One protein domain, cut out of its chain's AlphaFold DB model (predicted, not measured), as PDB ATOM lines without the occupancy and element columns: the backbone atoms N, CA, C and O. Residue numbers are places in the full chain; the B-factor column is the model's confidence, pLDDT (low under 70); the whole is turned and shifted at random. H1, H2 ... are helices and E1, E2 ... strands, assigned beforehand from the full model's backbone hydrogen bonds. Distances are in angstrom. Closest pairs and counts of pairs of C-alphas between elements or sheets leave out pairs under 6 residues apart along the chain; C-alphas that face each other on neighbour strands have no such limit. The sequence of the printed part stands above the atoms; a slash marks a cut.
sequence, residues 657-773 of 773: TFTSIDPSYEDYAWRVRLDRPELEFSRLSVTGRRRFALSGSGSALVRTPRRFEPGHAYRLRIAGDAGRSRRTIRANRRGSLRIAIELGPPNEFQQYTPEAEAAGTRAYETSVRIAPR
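Overview. This is residues 657 to 773 of the 773 residues of an uncharacterized protein of Solirubrobacterales bacterium (UniProt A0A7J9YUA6). This is a sandwich, two antiparallel sheets face to face: a larger, twisted sheet of six strands covers a smaller sheet of four, their strands crossing at 30 degrees. The one short helix, H1, lies beyond one end of the sandwich, on the excursion of the backbone between E9 and E10. The printed part has 117 residues, with ten named strands and one named helix in the order E1 to E9, H1, E10; the class is mostly strand. The sheets run E1, E4, E5, E10, E7, E8 and E2, E3, E6, E9. The whole is compact, with a radius of gyration of the C-alphas of 14.7 A, yet elongated, spanning 48 by 26 by 21 A.

Arrangement. Begin in the larger sheet with E10, residues 764 to 772. On one side of it is E5, residues 691 to 696, where N 694 and O 766 are 3.0 A apart. On its other side is E7, residues 713 to 720, with N 717 and O 769 at 2.9 A. Beyond E5 look for E4, residues 682 to 688, its hairpin partner, with N 685 and O 693 at 2.9 A, and then the edge strand E1, residues 657 to 660, with N 658 and O 684 at 2.9 A. E8, residues 723 to 730, is the other edge strand and forms a hairpin with E7, with N 716 and O 727 at 2.8 A. In the second sheet, E2, residues 664 to 667, and E3, residues 670 to 675, form a hairpin with N 665 and O 672 at 3.1 A. E6, residues 699 to 703, is the antiparallel neighbour of E3, with N 673 and O 701 within hydrogen-bond range at 3.1 A, and of E9, residues 738 to 742, with N 700 and O 741 within hydrogen-bond range at 2.8 A. Between the sheets, the closest C-alphas of E9 and E10 are Ile 741 and Thr 766, 7.1 A apart. H1, residues 754 to 758, is on neither sheet; its O i to N i+4 pair is within hydrogen-bond range.

Along the chain. Find C-alpha 657 at (419.251, 486.525, 356.114), where E1 begins. E7 runs 22.7 A and E8 22.6 A. From C-alpha 764 at (405.881, 492.297, 349.993), E10 runs 27.1 A to C-alpha 772 at (405.931, 487.744, 376.721). H1 measures 6.2 A.

Size, cuts and confidence. The C-alphas farthest apart are those of Gly 711 and Pro 754, 48.6 A. The printed part has no cut, and the link E9 to H1, 11 residues, is long. Mean pLDDT of the printed part is 94.4, and no printed residue is under 70.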
ATOM      1  N   THR A 657     420.157 486.544 357.266       95.44
ATOM      2  CA  THR A 657     419.251 486.525 356.114       95.44
ATOM      3  C   THR A 657     419.361 485.165 355.430       95.44
ATOM      4  O   THR A 657     420.454 484.617 355.330       95.44
ATOM      5  N   PHE A 658     418.230 484.611 354.998       97.50
ATOM      6  CA  PHE A 658     418.170 483.407 354.172       97.50
ATOM      7  C   PHE A 658     417.173 483.635 353.039       97.50
ATOM      8  O   PHE A 658     416.025 484.012 353.283       97.50
ATOM      9  N   THR A 659     417.633 483.443 351.808       98.12
ATOM     10  CA  THR A 659     416.866 483.635 350.576       98.12
ATOM     11  C   THR A 659     416.691 482.276 349.901       98.12
ATOM     12  O   THR A 659     417.685 481.604 349.648       98.12
ATOM     13  N   SER A 660     415.457 481.860 349.612       97.75
ATOM     14  CA  SER A 660     415.182 480.629 348.857       97.75
ATOM     15  C   SER A 660     413.901 480.750 348.032       97.75
ATOM     16  O   SER A 660     412.964 481.464 348.407       97.75
ATOM     17  N   ILE A 661     413.884 480.029 346.911       96.69
ATOM     18  CA  ILE A 661     412.730 479.839 346.029       96.69
ATOM     19  C   ILE A 661     411.768 478.751 346.532       96.69
ATOM     20  O   ILE A 661     410.598 478.736 346.147       96.69
ATOM     21  N   ASP A 662     412.243 477.849 347.400       95.50
ATOM     22  CA  ASP A 662     411.514 476.637 347.771       95.50
ATOM     23  C   ASP A 662     410.203 476.985 348.511       95.50
ATOM     24  O   ASP A 662     410.219 477.783 349.457       95.50
ATOM     25  N   PRO A 663     409.061 476.346 348.186       94.06
ATOM     26  CA  PRO A 663     407.796 476.601 348.878       94.06
ATOM     27  C   PRO A 663     407.813 476.148 350.348       94.06
ATOM     28  O   PRO A 663     406.950 476.550 351.131       94.06
ATOM     29  N   SER A 664     408.796 475.344 350.774       95.62
ATOM     30  CA  SER A 664     409.096 475.145 352.192       95.62
ATOM     31  C   SER A 664     410.568 474.804 352.427       95.62
ATOM     32  O   SER A 664     411.121 473.951 351.742       95.62
ATOM     33  N   TYR A 665     411.172 475.431 353.441       95.88
ATOM     34  CA  TYR A 665     412.573 475.253 353.838       95.88
ATOM     35  C   TYR A 665     412.728 475.248 355.367       95.88
ATOM     36  O   TYR A 665     411.881 475.764 356.110       95.88
ATOM     37  N   GLU A 666     413.831 474.671 355.846       93.81
ATOM     38  CA  GLU A 666     414.313 474.803 357.221       93.81
ATOM     39  C   GLU A 666     415.735 475.360 357.211       93.81
ATOM     40  O   GLU A 666     416.615 474.768 356.604       93.81
ATOM     41  N   ASP A 667     415.957 476.466 357.922       91.06
ATOM     42  CA  ASP A 667     417.285 477.051 358.111       91.06
ATOM     43  C   ASP A 667     417.466 477.515 359.565       91.06
ATOM     44  O   ASP A 667     416.556 478.061 360.201       91.06
ATOM     45  N   TYR A 668     418.626 477.207 360.142       90.56
ATOM     46  CA  TYR A 668     418.959 477.341 361.564       90.56
ATOM     47  C   TYR A 668     417.809 476.948 362.527       90.56
ATOM     48  O   TYR A 668     417.594 477.574 363.573       90.56
ATOM     49  N   ALA A 669     417.084 475.874 362.183       91.38
ATOM     50  CA  ALA A 669     415.880 475.345 362.847       91.38
ATOM     51  C   ALA A 669     414.639 476.275 362.897       91.38
ATOM     52  O   ALA A 669     413.681 476.001 363.636       91.38
ATOM     53  N   TRP A 670     414.629 477.378 362.144       94.81
ATOM     54  CA  TRP A 670     413.390 478.023 361.700       94.81
ATOM     55  C   TRP A 670     412.835 477.228 360.526       94.81
ATOM     56  O   TRP A 670     413.606 476.728 359.720       94.81
ATOM     57  N   ARG A 671     411.509 477.129 360.391       97.06
ATOM     58  CA  ARG A 671     410.894 476.569 359.177       97.06
ATOM     59  C   ARG A 671     409.907 477.548 358.583       97.06
ATOM     60  O   ARG A 671     409.127 478.135 359.334       97.06
ATOM     61  N   VAL A 672     409.907 477.668 357.267       98.25
ATOM     62  CA  VAL A 672     408.923 478.434 356.505       98.25
ATOM     63  C   VAL A 672     408.203 477.463 355.583       98.25
ATOM     64  O   VAL A 672     408.820 476.555 355.029       98.25
ATOM     65  N   ARG A 673     406.892 477.633 355.436       98.25
ATOM     66  CA  ARG A 673     406.122 477.120 354.302       98.25
ATOM     67  C   ARG A 673     405.328 478.289 353.745       98.25
ATOM     68  O   ARG A 673     404.607 478.911 354.524       98.25
ATOM     69  N   LEU A 674     405.479 478.579 352.462       97.38
ATOM     70  CA  LEU A 674     404.654 479.540 351.743       97.38
ATOM     71  C   LEU A 674     403.431 478.833 351.140       97.38
ATOM     72  O   LEU A 674     403.382 477.602 351.066       97.38
ATOM     73  N   ASP A 675     402.440 479.630 350.769       96.44
ATOM     74  CA  ASP A 675     401.200 479.222 350.120       96.44
ATOM     75  C   ASP A 675     400.893 480.269 349.037       96.44
ATOM     76  O   ASP A 675     400.456 481.388 349.324       96.44
ATOM     77  N   ARG A 676     401.275 479.916 347.807       94.31
ATOM     78  CA  ARG A 676     401.245 480.704 346.565       94.31
ATOM     79  C   ARG A 676     401.292 479.717 345.381       94.31
ATOM     80  O   ARG A 676     401.810 478.616 345.587       94.31
ATOM     81  N   PRO A 677     400.774 480.065 344.191       92.00
ATOM     82  CA  PRO A 677     400.837 479.188 343.024       92.00
ATOM     83  C   PRO A 677     402.262 479.099 342.460       92.00
ATOM     84  O   PRO A 677     402.767 477.999 342.249       92.00
ATOM     85  N   GLU A 678     402.932 480.243 342.307       91.75
ATOM     86  CA  GLU A 678     404.145 480.350 341.497       91.75
ATOM     87  C   GLU A 678     405.468 480.158 342.248       91.75
ATOM     88  O   GLU A 678     405.602 480.354 343.467       91.75
ATOM     89  N   LEU A 679     406.490 479.791 341.468       91.81
ATOM     90  CA  LEU A 679     407.873 479.732 341.918       91.81
ATOM     91  C   LEU A 679     408.481 481.141 341.900       91.81
ATOM     92  O   LEU A 679     408.749 481.721 340.853       91.81
ATOM     93  N   GLU A 680     408.746 481.684 343.080       93.62
ATOM     94  CA  GLU A 680     409.323 483.019 343.260       93.62
ATOM     95  C   GLU A 680     410.370 482.983 344.374       93.62
ATOM     96  O   GLU A 680     410.382 482.074 345.206       93.62
ATOM     97  N   PHE A 681     411.191 484.018 344.507       96.81
ATOM     98  CA  PHE A 681     412.000 484.171 345.710       96.81
ATOM     99  C   PHE A 681     411.152 484.393 346.974       96.81
ATOM    100  O   PHE A 681     410.019 484.877 346.958       96.81
ATOM    101  N   SER A 682     411.722 484.016 348.112       97.44
ATOM    102  CA  SER A 682     411.288 484.426 349.443       97.44
ATOM    103  C   SER A 682     412.521 484.696 350.302       97.44
ATOM    104  O   SER A 682     413.592 484.134 350.057       97.44
ATOM    105  N   ARG A 683     412.394 485.568 351.305       97.94
ATOM    106  CA  ARG A 683     413.532 486.016 352.116       97.94
ATOM    107  C   ARG A 683     413.162 486.123 353.589       97.94
ATOM    108  O   ARG A 683     412.410 487.012 353.991       97.94
ATOM    109  N   LEU A 684     413.716 485.232 354.404       98.06
ATOM    110  CA  LEU A 684     413.617 485.269 355.859       98.06
ATOM    111  C   LEU A 684     414.746 486.149 356.421       98.06
ATOM    112  O   LEU A 684     415.924 485.872 356.212       98.06
ATOM    113  N   SER A 685     414.394 487.193 357.170       97.62
ATOM    114  CA  SER A 685     415.343 488.097 357.832       97.62
ATOM    115  C   SER A 685     415.189 487.998 359.346       97.62
ATOM    116  O   SER A 685     414.250 488.535 359.935       97.62
ATOM    117  N   VAL A 686     416.092 487.284 360.016       96.25
ATOM    118  CA  VAL A 686     416.086 487.119 361.473       96.25
ATOM    119  C   VAL A 686     416.990 488.170 362.100       96.25
ATOM    120  O   VAL A 686     418.201 488.118 361.948       96.25
ATOM    121  N   THR A 687     416.422 489.082 362.892       93.44
ATOM    122  CA  THR A 687     417.182 490.119 363.626       93.44
ATOM    123  C   THR A 687     417.367 489.794 365.113       93.44
ATOM    124  O   THR A 687     417.974 490.560 365.860       93.44
ATOM    125  N   GLY A 688     416.868 488.644 365.576       86.88
ATOM    126  CA  GLY A 688     417.192 488.094 366.892       86.88
ATOM    127  C   GLY A 688     416.203 487.040 367.393       86.88
ATOM    128  O   GLY A 688     415.218 486.698 366.740       86.88
ATOM    129  N   ARG A 689     416.400 486.563 368.632       85.12
ATOM    130  CA  ARG A 689     415.588 485.489 369.261       85.12
ATOM    131  C   ARG A 689     414.064 485.717 369.237       85.12
ATOM    132  O   ARG A 689     413.308 484.751 369.365       85.12
ATOM    133  N   ARG A 690     413.611 486.966 369.115       92.56
ATOM    134  CA  ARG A 690     412.199 487.382 369.189       92.56
ATOM    135  C   ARG A 690     411.784 488.366 368.074       92.56
ATOM    136  O   ARG A 690     410.749 489.016 368.206       92.56
ATOM    137  N   ARG A 691     412.580 488.512 367.007       96.06
ATOM    138  CA  ARG A 691     412.301 489.429 365.887       96.06
ATOM    139  C   ARG A 691     412.732 488.816 364.560       96.06
ATOM    140  O   ARG A 691     413.850 488.315 364.460       96.06
ATOM    141  N   PHE A 692     411.850 488.876 363.574       97.69
ATOM    142  CA  PHE A 692     412.149 488.525 362.192       97.69
ATOM    143  C   PHE A 692     411.229 489.296 361.237       97.69
ATOM    144  O   PHE A 692     410.233 489.868 361.680       97.69
ATOM    145  N   ALA A 693     411.555 489.299 359.955       98.00
ATOM    146  CA  ALA A 693     410.652 489.621 358.861       98.00
ATOM    147  C   ALA A 693     410.688 488.485 357.834       98.00
ATOM    148  O   ALA A 693     411.649 487.710 357.798       98.00
ATOM    149  N   LEU A 694     409.631 488.367 357.042       98.25
ATOM    150  CA  LEU A 694     409.563 487.488 355.883       98.25
ATOM    151  C   LEU A 694     409.098 488.326 354.693       98.25
ATOM    152  O   LEU A 694     408.139 489.087 354.828       98.25
ATOM    153  N   SER A 695     409.775 488.170 353.560       97.31
ATOM    154  CA  SER A 695     409.388 488.762 352.283       97.31
ATOM    155  C   SER A 695     409.091 487.682 351.240       97.31
ATOM    156  O   SER A 695     409.679 486.596 351.286       97.31
ATOM    157  N   GLY A 696     408.145 487.974 350.350       96.19
ATOM    158  CA  GLY A 696     407.578 487.070 349.349       96.19
ATOM    159  C   GLY A 696     406.181 487.543 348.934       96.19
ATOM    160  O   GLY A 696     405.889 488.735 349.020       96.19
ATOM    161  N   SER A 697     405.327 486.601 348.545       95.69
ATOM    162  CA  SER A 697     403.947 486.800 348.081       95.69
ATOM    163  C   SER A 697     402.981 485.845 348.805       95.69
ATOM    164  O   SER A 697     403.420 484.912 349.491       95.69
ATOM    165  N   GLY A 698     401.670 486.057 348.662       95.88
ATOM    166  CA  GLY A 698     400.638 485.137 349.164       95.88
ATOM    167  C   GLY A 698     400.591 485.037 350.693       95.88
ATOM    168  O   GLY A 698     400.561 486.048 351.396       95.88
ATOM    169  N   SER A 699     400.569 483.819 351.246       96.75
ATOM    170  CA  SER A 699     400.627 483.609 352.704       96.75
ATOM    171  C   SER A 699     401.757 482.664 353.122       96.75
ATOM    172  O   SER A 699     402.354 481.969 352.301       96.75
ATOM    173  N   ALA A 700     402.096 482.646 354.414       97.81
ATOM    174  CA  ALA A 700     403.140 481.779 354.943       97.81
ATOM    175  C   ALA A 700     402.907 481.333 356.395       97.81
ATOM    176  O   ALA A 700     402.455 482.086 357.260       97.81
ATOM    177  N   LEU A 701     403.326 480.104 356.700       98.19
ATOM    178  CA  LEU A 701     403.396 479.546 358.048       98.19
ATOM    179  C   LEU A 701     404.857 479.447 358.509       98.19
ATOM    180  O   LEU A 701     405.585 478.529 358.130       98.19
ATOM    181  N   VAL A 702     405.264 480.343 359.410       98.06
ATOM    182  CA  VAL A 702     406.606 480.336 360.011       98.06
ATOM    183  C   VAL A 702     406.594 479.610 361.354       98.06
ATOM    184  O   VAL A 702     405.838 479.948 362.270       98.06
ATOM    185  N   ARG A 703     407.474 478.618 361.515       97.62
ATOM    186  CA  ARG A 703     407.715 477.913 362.778       97.62
ATOM    187  C   ARG A 703     409.049 478.334 363.380       97.62
ATOM    188  O   ARG A 703     410.095 478.189 362.754       97.62
ATOM    189  N   THR A 704     409.021 478.822 364.618       96.44
ATOM    190  CA  THR A 704     410.241 479.250 365.319       96.44
ATOM    191  C   THR A 704     411.038 478.058 365.879       96.44
ATOM    192  O   THR A 704     410.453 477.008 366.165       96.44
ATOM    193  N   PRO A 705     412.355 478.213 366.124       94.62
ATOM    194  CA  PRO A 705     413.138 477.257 366.903       94.62
ATOM    195  C   PRO A 705     412.575 477.007 368.311       94.62
ATOM    196  O   PRO A 705     411.875 477.848 368.884       94.62
ATOM    197  N   ARG A 706     412.939 475.860 368.895       94.25
ATOM    198  CA  ARG A 706     412.547 475.415 370.246       94.25
ATOM    199  C   ARG A 706     413.253 476.239 371.338       94.25
ATOM    200  O   ARG A 706     414.254 475.803 371.895       94.25
ATOM    201  N   ARG A 707     412.784 477.466 371.589       92.00
ATOM    202  CA  ARG A 707     413.422 478.447 372.502       92.00
ATOM    203  C   ARG A 707     412.445 479.324 373.300       92.00
ATOM    204  O   ARG A 707     412.831 480.381 373.796       92.00
ATOM    205  N   PHE A 708     411.183 478.918 373.368       94.69
ATOM    206  CA  PHE A 708     410.108 479.572 374.118       94.69
ATOM    207  C   PHE A 708     409.615 478.622 375.220       94.69
ATOM    208  O   PHE A 708     409.687 477.406 375.051       94.69
ATOM    209  N   GLU A 709     409.127 479.148 376.341       96.44
ATOM    210  CA  GLU A 709     408.640 478.330 377.460       96.44
ATOM    211  C   GLU A 709     407.388 477.539 377.030       96.44
ATOM    212  O   GLU A 709     406.417 478.154 376.577       96.44
ATOM    213  N   PRO A 710     407.366 476.196 377.137       97.31
ATOM    214  CA  PRO A 710     406.221 475.392 376.712       97.31
ATOM    215  C   PRO A 710     404.908 475.821 377.384       97.31
ATOM    216  O   PRO A 710     404.840 475.987 378.596       97.31
ATOM    217  N   GLY A 711     403.847 476.010 376.596       95.50
ATOM    218  CA  GLY A 711     402.532 476.454 377.074       95.50
ATOM    219  C   GLY A 711     402.410 477.954 377.392       95.50
ATOM    220  O   GLY A 711     401.284 478.466 377.421       95.50
ATOM    221  N   HIS A 712     403.521 478.679 377.569       96.69
ATOM    222  CA  HIS A 712     403.532 480.118 377.850       96.69
ATOM    223  C   HIS A 712     402.921 480.915 376.683       96.69
ATOM    224  O   HIS A 712     403.081 480.557 375.511       96.69
ATOM    225  N   ALA A 713     402.194 481.991 377.002       97.06
ATOM    226  CA  ALA A 713     401.524 482.851 376.028       97.06
ATOM    227  C   ALA A 713     402.399 484.051 375.630       97.06
ATOM    228  O   ALA A 713     402.846 484.812 376.480       97.06
ATOM    229  N   TYR A 714     402.593 484.259 374.333       97.62
ATOM    230  CA  TYR A 714     403.392 485.340 373.769       97.62
ATOM    231  C   TYR A 714     402.520 486.267 372.915       97.62
ATOM    232  O   TYR A 714     401.697 485.815 372.114       97.62
ATOM    233  N   ARG A 715     402.719 487.576 373.075       97.44
ATOM    234  CA  ARG A 715     402.111 488.624 372.250       97.44
ATOM    235  C   ARG A 715     402.944 488.820 370.987       97.44
ATOM    236  O   ARG A 715     404.138 489.115 371.062       97.44
ATOM    237  N   LEU A 716     402.303 488.692 369.834       97.50
ATOM    238  CA  LEU A 716     402.846 489.040 368.527       97.50
ATOM    239  C   LEU A 716     402.407 490.460 368.166       97.50
ATOM    240  O   LEU A 716     401.231 490.802 368.298       97.50
ATOM    241  N   ARG A 717     403.339 491.268 367.663       97.56
ATOM    242  CA  ARG A 717     403.044 492.458 366.856       97.56
ATOM    243  C   ARG A 717     403.501 492.147 365.435       97.56
ATOM    244  O   ARG A 717     404.690 491.897 365.240       97.56
ATOM    245  N   ILE A 718     402.562 492.122 364.499       97.00
ATOM    246  CA  ILE A 718     402.784 491.834 363.080       97.00
ATOM    247  C   ILE A 718     402.517 493.130 362.309       97.00
ATOM    248  O   ILE A 718     401.525 493.807 362.592       97.00
ATOM    249  N   ALA A 719     403.410 493.510 361.399       97.06
ATOM    250  CA  ALA A 719     403.275 494.713 360.582       97.06
ATOM    251  C   ALA A 719     403.987 494.535 359.235       97.06
ATOM    252  O   ALA A 719     405.197 494.300 359.226       97.06
ATOM    253  N   GLY A 720     403.242 494.685 358.145       94.12
ATOM    254  CA  GLY A 720     403.715 494.596 356.764       94.12
ATOM    255  C   GLY A 720     402.755 495.281 355.798       94.12
ATOM    256  O   GLY A 720     401.879 496.032 356.235       94.12
ATOM    257  N   ASP A 721     402.889 494.997 354.503       89.62
ATOM    258  CA  ASP A 721     402.007 495.547 353.461       89.62
ATOM    259  C   ASP A 721     400.534 495.139 353.652       89.62
ATOM    260  O   ASP A 721     399.638 495.965 353.501       89.62
ATOM    261  N   ALA A 722     400.277 493.912 354.121       87.38
ATOM    262  CA  ALA A 722     398.947 493.428 354.521       87.38
ATOM    263  C   ALA A 722     398.420 494.051 355.843       87.38
ATOM    264  O   ALA A 722     397.529 493.512 356.502       87.38
ATOM    265  N   GLY A 723     398.985 495.183 356.272       91.88
ATOM    266  CA  GLY A 723     398.553 495.953 357.433       91.88
ATOM    267  C   GLY A 723     399.230 495.563 358.751       91.88
ATOM    268  O   GLY A 723     400.352 495.051 358.810       91.88
ATOM    269  N   ARG A 724     398.565 495.889 359.866       95.56
ATOM    270  CA  ARG A 724     399.110 495.757 361.227       95.56
ATOM    271  C   ARG A 724     398.152 494.974 362.115       95.56
ATOM    272  O   ARG A 724     396.997 495.356 362.257       95.56
ATOM    273  N   SER A 725     398.642 493.936 362.791       94.62
ATOM    274  CA  SER A 725     397.837 493.153 363.735       94.62
ATOM    275  C   SER A 725     398.571 492.837 365.041       94.62
ATOM    276  O   SER A 725     399.804 492.859 365.144       94.62
ATOM    277  N   ARG A 726     397.786 492.553 366.085       95.75
ATOM    278  CA  ARG A 726     398.264 492.043 367.372       95.75
ATOM    279  C   ARG A 726     397.567 490.712 367.631       95.75
ATOM    280  O   ARG A 726     396.347 490.668 367.710       95.75
ATOM    281  N   ARG A 727     398.334 489.628 367.750       95.00
ATOM    282  CA  ARG A 727     397.829 488.258 367.967       95.00
ATOM    283  C   ARG A 727     398.468 487.700 369.252       95.00
ATOM    284  O   ARG A 727     399.606 488.046 369.558       95.00
ATOM    285  N   THR A 728     397.776 486.852 370.016       96.38
ATOM    286  CA  THR A 728     398.382 486.116 371.150       96.38
ATOM    287  C   THR A 728     398.459 484.637 370.802       96.38
ATOM    288  O   THR A 728     397.475 484.063 370.352       96.38
ATOM    289  N   ILE A 729     399.616 484.017 371.022       96.38
ATOM    290  CA  ILE A 729     399.884 482.612 370.697       96.38
ATOM    291  C   ILE A 729     400.530 481.905 371.890       96.38
ATOM    292  O   ILE A 729     401.321 482.512 372.607       96.38
ATOM    293  N   ARG A 730     400.236 480.620 372.110       97.06
ATOM    294  CA  ARG A 730     400.979 479.794 373.076       97.06
ATOM    295  C   ARG A 730     402.087 479.005 372.386       97.06
ATOM    296  O   ARG A 730     401.886 478.483 371.289       97.06
ATOM    297  N   ALA A 731     403.240 478.881 373.037       97.38
ATOM    298  CA  ALA A 731     404.253 477.922 372.607       97.38
ATOM    299  C   ALA A 731     403.752 476.489 372.813       97.38
ATOM    300  O   ALA A 731     403.099 476.174 373.809       97.38
ATOM    301  N   ASN A 732     404.057 475.605 371.866       96.06
ATOM    302  CA  ASN A 732     403.686 474.195 371.969       96.06
ATOM    303  C   ASN A 732     404.503 473.466 373.063       96.06
ATOM    304  O   ASN A 732     405.447 474.012 373.632       96.06
ATOM    305  N   ARG A 733     404.187 472.186 373.309       96.44
ATOM    306  CA  ARG A 733     404.895 471.320 374.281       96.44
ATOM    307  C   ARG A 733     406.411 471.175 374.029       96.44
ATOM    308  O   ARG A 733     407.116 470.680 374.896       96.44
ATOM    309  N   ARG A 734     406.914 471.578 372.854       95.25
ATOM    310  CA  ARG A 734     408.336 471.555 372.456       95.25
ATOM    311  C   ARG A 734     408.968 472.958 372.410       95.25
ATOM    312  O   ARG A 734     410.068 473.098 371.887       95.25
ATOM    313  N   GLY A 735     408.289 473.991 372.914       95.94
ATOM    314  CA  GLY A 735     408.833 475.347 373.024       95.94
ATOM    315  C   GLY A 735     408.974 476.114 371.704       95.94
ATOM    316  O   GLY A 735     409.829 476.997 371.606       95.94
ATOM    317  N   SER A 736     408.178 475.790 370.676       96.75
ATOM    318  CA  SER A 736     408.112 476.562 369.422       96.75
ATOM    319  C   SER A 736     406.738 477.182 369.155       96.75
ATOM    320  O   SER A 736     405.706 476.708 369.639       96.75
ATOM    321  N   LEU A 737     406.742 478.262 368.370       97.38
ATOM    322  CA  LEU A 737     405.570 479.014 367.915       97.38
ATOM    323  C   LEU A 737     405.268 478.668 366.450       97.38
ATOM    324  O   LEU A 737     406.193 478.388 365.689       97.38
ATOM    325  N   ARG A 738     403.990 478.709 366.056       97.31
ATOM    326  CA  ARG A 738     403.508 478.561 364.668       97.31
ATOM    327  C   ARG A 738     402.778 479.844 364.271       97.31
ATOM    328  O   ARG A 738     401.672 480.073 364.743       97.31
ATOM    329  N   ILE A 739     403.408 480.691 363.470       97.50
ATOM    330  CA  ILE A 739     402.938 482.043 363.159       97.50
ATOM    331  C   ILE A 739     402.482 482.067 361.700       97.50
ATOM    332  O   ILE A 739     403.307 481.889 360.810       97.50
ATOM    333  N   ALA A 740     401.184 482.272 361.475       96.81
ATOM    334  CA  ALA A 740     400.648 482.598 360.156       96.81
ATOM    335  C   ALA A 740     400.924 484.075 359.833       96.81
ATOM    336  O   ALA A 740     400.786 484.939 360.714       96.81
ATOM    337  N   ILE A 741     401.340 484.327 358.597       96.00
ATOM    338  CA  ILE A 741     401.802 485.603 358.058       96.00
ATOM    339  C   ILE A 741     401.136 485.798 356.702       96.00
ATOM    340  O   ILE A 741     401.250 484.927 355.847       96.00
ATOM    341  N   GLU A 742     400.520 486.956 356.496       96.31
ATOM    342  CA  GLU A 742     400.071 487.370 355.168       96.31
ATOM    343  C   GLU A 742     401.196 488.193 354.513       96.31
ATOM    344  O   GLU A 742     401.834 489.019 355.181       96.31
ATOM    345  N   LEU A 743     401.446 487.964 353.225       95.56
ATOM    346  CA  LEU A 743     402.456 488.626 352.392       95.56
ATOM    347  C   LEU A 743     401.789 489.290 351.172       95.56
ATOM    348  O   LEU A 743     402.357 489.304 350.089       95.56
ATOM    349  N   GLY A 744     400.578 489.828 351.345       93.06
ATOM    350  CA  GLY A 744     399.798 490.408 350.248       93.06
ATOM    351  C   GLY A 744     399.149 489.346 349.346       93.06
ATOM    352  O   GLY A 744     398.999 488.196 349.766       93.06
ATOM    353  N   PRO A 745     398.704 489.714 348.132       93.75
ATOM    354  CA  PRO A 745     398.275 488.737 347.136       93.75
ATOM    355  C   PRO A 745     399.448 487.831 346.698       93.75
ATOM    356  O   PRO A 745     400.614 488.220 346.819       93.75
ATOM    357  N   PRO A 746     399.175 486.610 346.205       94.50
ATOM    358  CA  PRO A 746     400.151 485.864 345.411       94.50
ATOM    359  C   PRO A 746     400.445 486.601 344.094       94.50
ATOM    360  O   PRO A 746     399.587 487.332 343.601       94.50
ATOM    361  N   ASN A 747     401.623 486.382 343.507       94.19
ATOM    362  CA  ASN A 747     401.853 486.745 342.108       94.19
ATOM    363  C   ASN A 747     401.269 485.651 341.195       94.19
ATOM    364  O   ASN A 747     401.247 484.478 341.567       94.19
ATOM    365  N   GLU A 748     400.790 486.045 340.013       91.75
ATOM    366  CA  GLU A 748     400.197 485.135 339.013       91.75
ATOM    367  C   GLU A 748     401.237 484.541 338.049       91.75
ATOM    368  O   GLU A 748     400.942 483.579 337.348       91.75
ATOM    369  N   PHE A 749     402.458 485.088 338.039       90.69
ATOM    370  CA  PHE A 749     403.552 484.667 337.165       90.69
ATOM    371  C   PHE A 749     404.865 484.512 337.945       90.69
ATOM    372  O   PHE A 749     405.186 485.316 338.827       90.69
ATOM    373  N   GLN A 750     405.637 483.485 337.585       89.62
ATOM    374  CA  GLN A 750     407.018 483.273 338.018       89.62
ATOM    375  C   GLN A 750     407.881 484.510 337.707       89.62
ATOM    376  O   GLN A 750     407.829 485.053 336.610       89.62
ATOM    377  N   GLN A 751     408.688 484.973 338.666       89.12
ATOM    378  CA  GLN A 751     409.464 486.214 338.497       89.12
ATOM    379  C   GLN A 751     410.418 486.149 337.284       89.12
ATOM    380  O   GLN A 751     410.889 485.078 336.902       89.12
ATOM    381  N   TYR A 752     410.758 487.314 336.729       88.56
ATOM    382  CA  TYR A 752     411.644 487.487 335.563       88.56
ATOM    383  C   TYR A 752     411.107 486.978 334.209       88.56
ATOM    384  O   TYR A 752     411.819 487.108 333.217       88.56
ATOM    385  N   THR A 753     409.876 486.458 334.112       86.00
ATOM    386  CA  THR A 753     409.235 486.253 332.798       86.00
ATOM    387  C   THR A 753     408.633 487.567 332.257       86.00
ATOM    388  O   THR A 753     408.365 488.483 333.044       86.00
ATOM    389  N   PRO A 754     408.386 487.696 330.937       85.56
ATOM    390  CA  PRO A 754     407.766 488.895 330.359       85.56
ATOM    391  C   PRO A 754     406.370 489.195 330.926       85.56
ATOM    392  O   PRO A 754     406.007 490.354 331.118       85.56
ATOM    393  N   GLU A 755     405.599 488.157 331.248       87.12
ATOM    394  CA  GLU A 755     404.285 488.273 331.886       87.12
ATOM    395  C   GLU A 755     404.419 488.824 333.312       87.12
ATOM    396  O   GLU A 755     403.619 489.653 333.738       87.12
ATOM    397  N   ALA A 756     405.471 488.426 334.034       88.06
ATOM    398  CA  ALA A 756     405.754 488.902 335.383       88.06
ATOM    399  C   ALA A 756     406.242 490.362 335.432       88.06
ATOM    400  O   ALA A 756     406.027 491.044 336.442       88.06
ATOM    401  N   GLU A 757     406.872 490.851 334.359       86.44
ATOM    402  CA  GLU A 757     407.171 492.274 334.159       86.44
ATOM    403  C   GLU A 757     405.891 493.055 333.820       86.44
ATOM    404  O   GLU A 757     405.577 494.036 334.496       86.44
ATOM    405  N   ALA A 758     405.096 492.579 332.854       89.50
ATOM    406  CA  ALA A 758     403.847 493.219 332.431       89.50
ATOM    407  C   ALA A 758     402.782 493.286 333.547       89.50
ATOM    408  O   ALA A 758     402.084 494.291 333.675       89.50
ATOM    409  N   ALA A 759     402.681 492.247 334.381       89.06
ATOM    410  CA  ALA A 759     401.795 492.202 335.545       89.06
ATOM    411  C   ALA A 759     402.336 492.976 336.766       89.06
ATOM    412  O   ALA A 759     401.630 493.117 337.764       89.06
ATOM    413  N   GLY A 760     403.580 493.471 336.720       87.25
ATOM    414  CA  GLY A 760     404.189 494.232 337.814       87.25
ATOM    415  C   GLY A 760     404.405 493.411 339.091       87.25
ATOM    416  O   GLY A 760     404.120 493.898 340.188       87.25
ATOM    417  N   THR A 761     404.876 492.165 338.955       87.31
ATOM    418  CA  THR A 761     405.027 491.227 340.083       87.31
ATOM    419  C   THR A 761     405.852 491.805 341.233       87.31
ATOM    420  O   THR A 761     406.882 492.458 341.050       87.31
ATOM    421  N   ARG A 762     405.385 491.571 342.466       89.19
ATOM    422  CA  ARG A 762     405.885 492.267 343.653       89.19
ATOM    423  C   ARG A 762     406.195 491.317 344.803       89.19
ATOM    424  O   ARG A 762     405.393 490.462 345.163       89.19
ATOM    425  N   ALA A 763     407.336 491.554 345.448       91.62
ATOM    426  CA  ALA A 763     407.603 491.062 346.793       91.62
ATOM    427  C   ALA A 763     407.084 492.071 347.834       91.62
ATOM    428  O   ALA A 763     407.362 493.272 347.764       91.62
ATOM    429  N   TYR A 764     406.346 491.569 348.814       95.38
ATOM    430  CA  TYR A 764     405.881 492.297 349.993       95.38
ATOM    431  C   TYR A 764     406.772 491.942 351.195       95.38
ATOM    432  O   TYR A 764     407.492 490.943 351.146       95.38
ATOM    433  N   GLU A 765     406.752 492.713 352.287       96.94
ATOM    434  CA  GLU A 765     407.416 492.325 353.548       96.94
ATOM    435  C   GLU A 765     406.463 492.405 354.746       96.94
ATOM    436  O   GLU A 765     405.822 493.428 354.990       96.94
ATOM    437  N   THR A 766     406.440 491.344 355.564       97.94
ATOM    438  CA  THR A 766     405.782 491.351 356.876       97.94
ATOM    439  C   THR A 766     406.768 491.090 358.015       97.94
ATOM    440  O   THR A 766     407.341 490.007 358.170       97.94
ATOM    441  N   SER A 767     406.913 492.091 358.884       97.88
ATOM    442  CA  SER A 767     407.731 492.046 360.096       97.88
ATOM    443  C   SER A 767     406.958 491.513 361.310       97.88
ATOM    444  O   SER A 767     405.778 491.812 361.516       97.88
ATOM    445  N   VAL A 768     407.634 490.742 362.166       98.06
ATOM    446  CA  VAL A 768     407.059 490.096 363.354       98.06
ATOM    447  C   VAL A 768     407.942 490.329 364.581       98.06
ATOM    448  O   VAL A 768     409.125 489.977 364.625       98.06
ATOM    449  N   ARG A 769     407.346 490.888 365.641       97.50
ATOM    450  CA  ARG A 769     407.988 491.112 366.948       97.50
ATOM    451  C   ARG A 769     407.252 490.319 368.029       97.50
ATOM    452  O   ARG A 769     406.041 490.456 368.182       97.50
ATOM    453  N   ILE A 770     407.992 489.513 368.790       96.94
ATOM    454  CA  ILE A 770     407.463 488.583 369.797       96.94
ATOM    455  C   ILE A 770     407.803 489.104 371.202       96.94
ATOM    456  O   ILE A 770     408.963 489.386 371.502       96.94
ATOM    457  N   ALA A 771     406.818 489.192 372.092       93.75
ATOM    458  CA  ALA A 771     406.996 489.571 373.494       93.75
ATOM    459  C   ALA A 771     406.304 488.559 374.426       93.75
ATOM    460  O   ALA A 771     405.329 487.937 374.001       93.75
ATOM    461  N   PRO A 772     406.748 488.389 375.687       86.38
ATOM    462  CA  PRO A 772     405.931 487.744 376.721       86.38
ATOM    463  C   PRO A 772     404.552 488.414 376.837       86.38
ATOM    464  O   PRO A 772     404.402 489.593 376.469       86.38
ATOM    465  N   ARG A 773     403.541 487.669 377.296       77.62
ATOM    466  CA  ARG A 773     402.234 488.243 377.658       77.62
ATOM    467  C   ARG A 773     402.305 489.048 378.957       77.62
ATOM    468  O   ARG A 773     403.250 488.825 379.730       77.62
TER     469      ARG A 773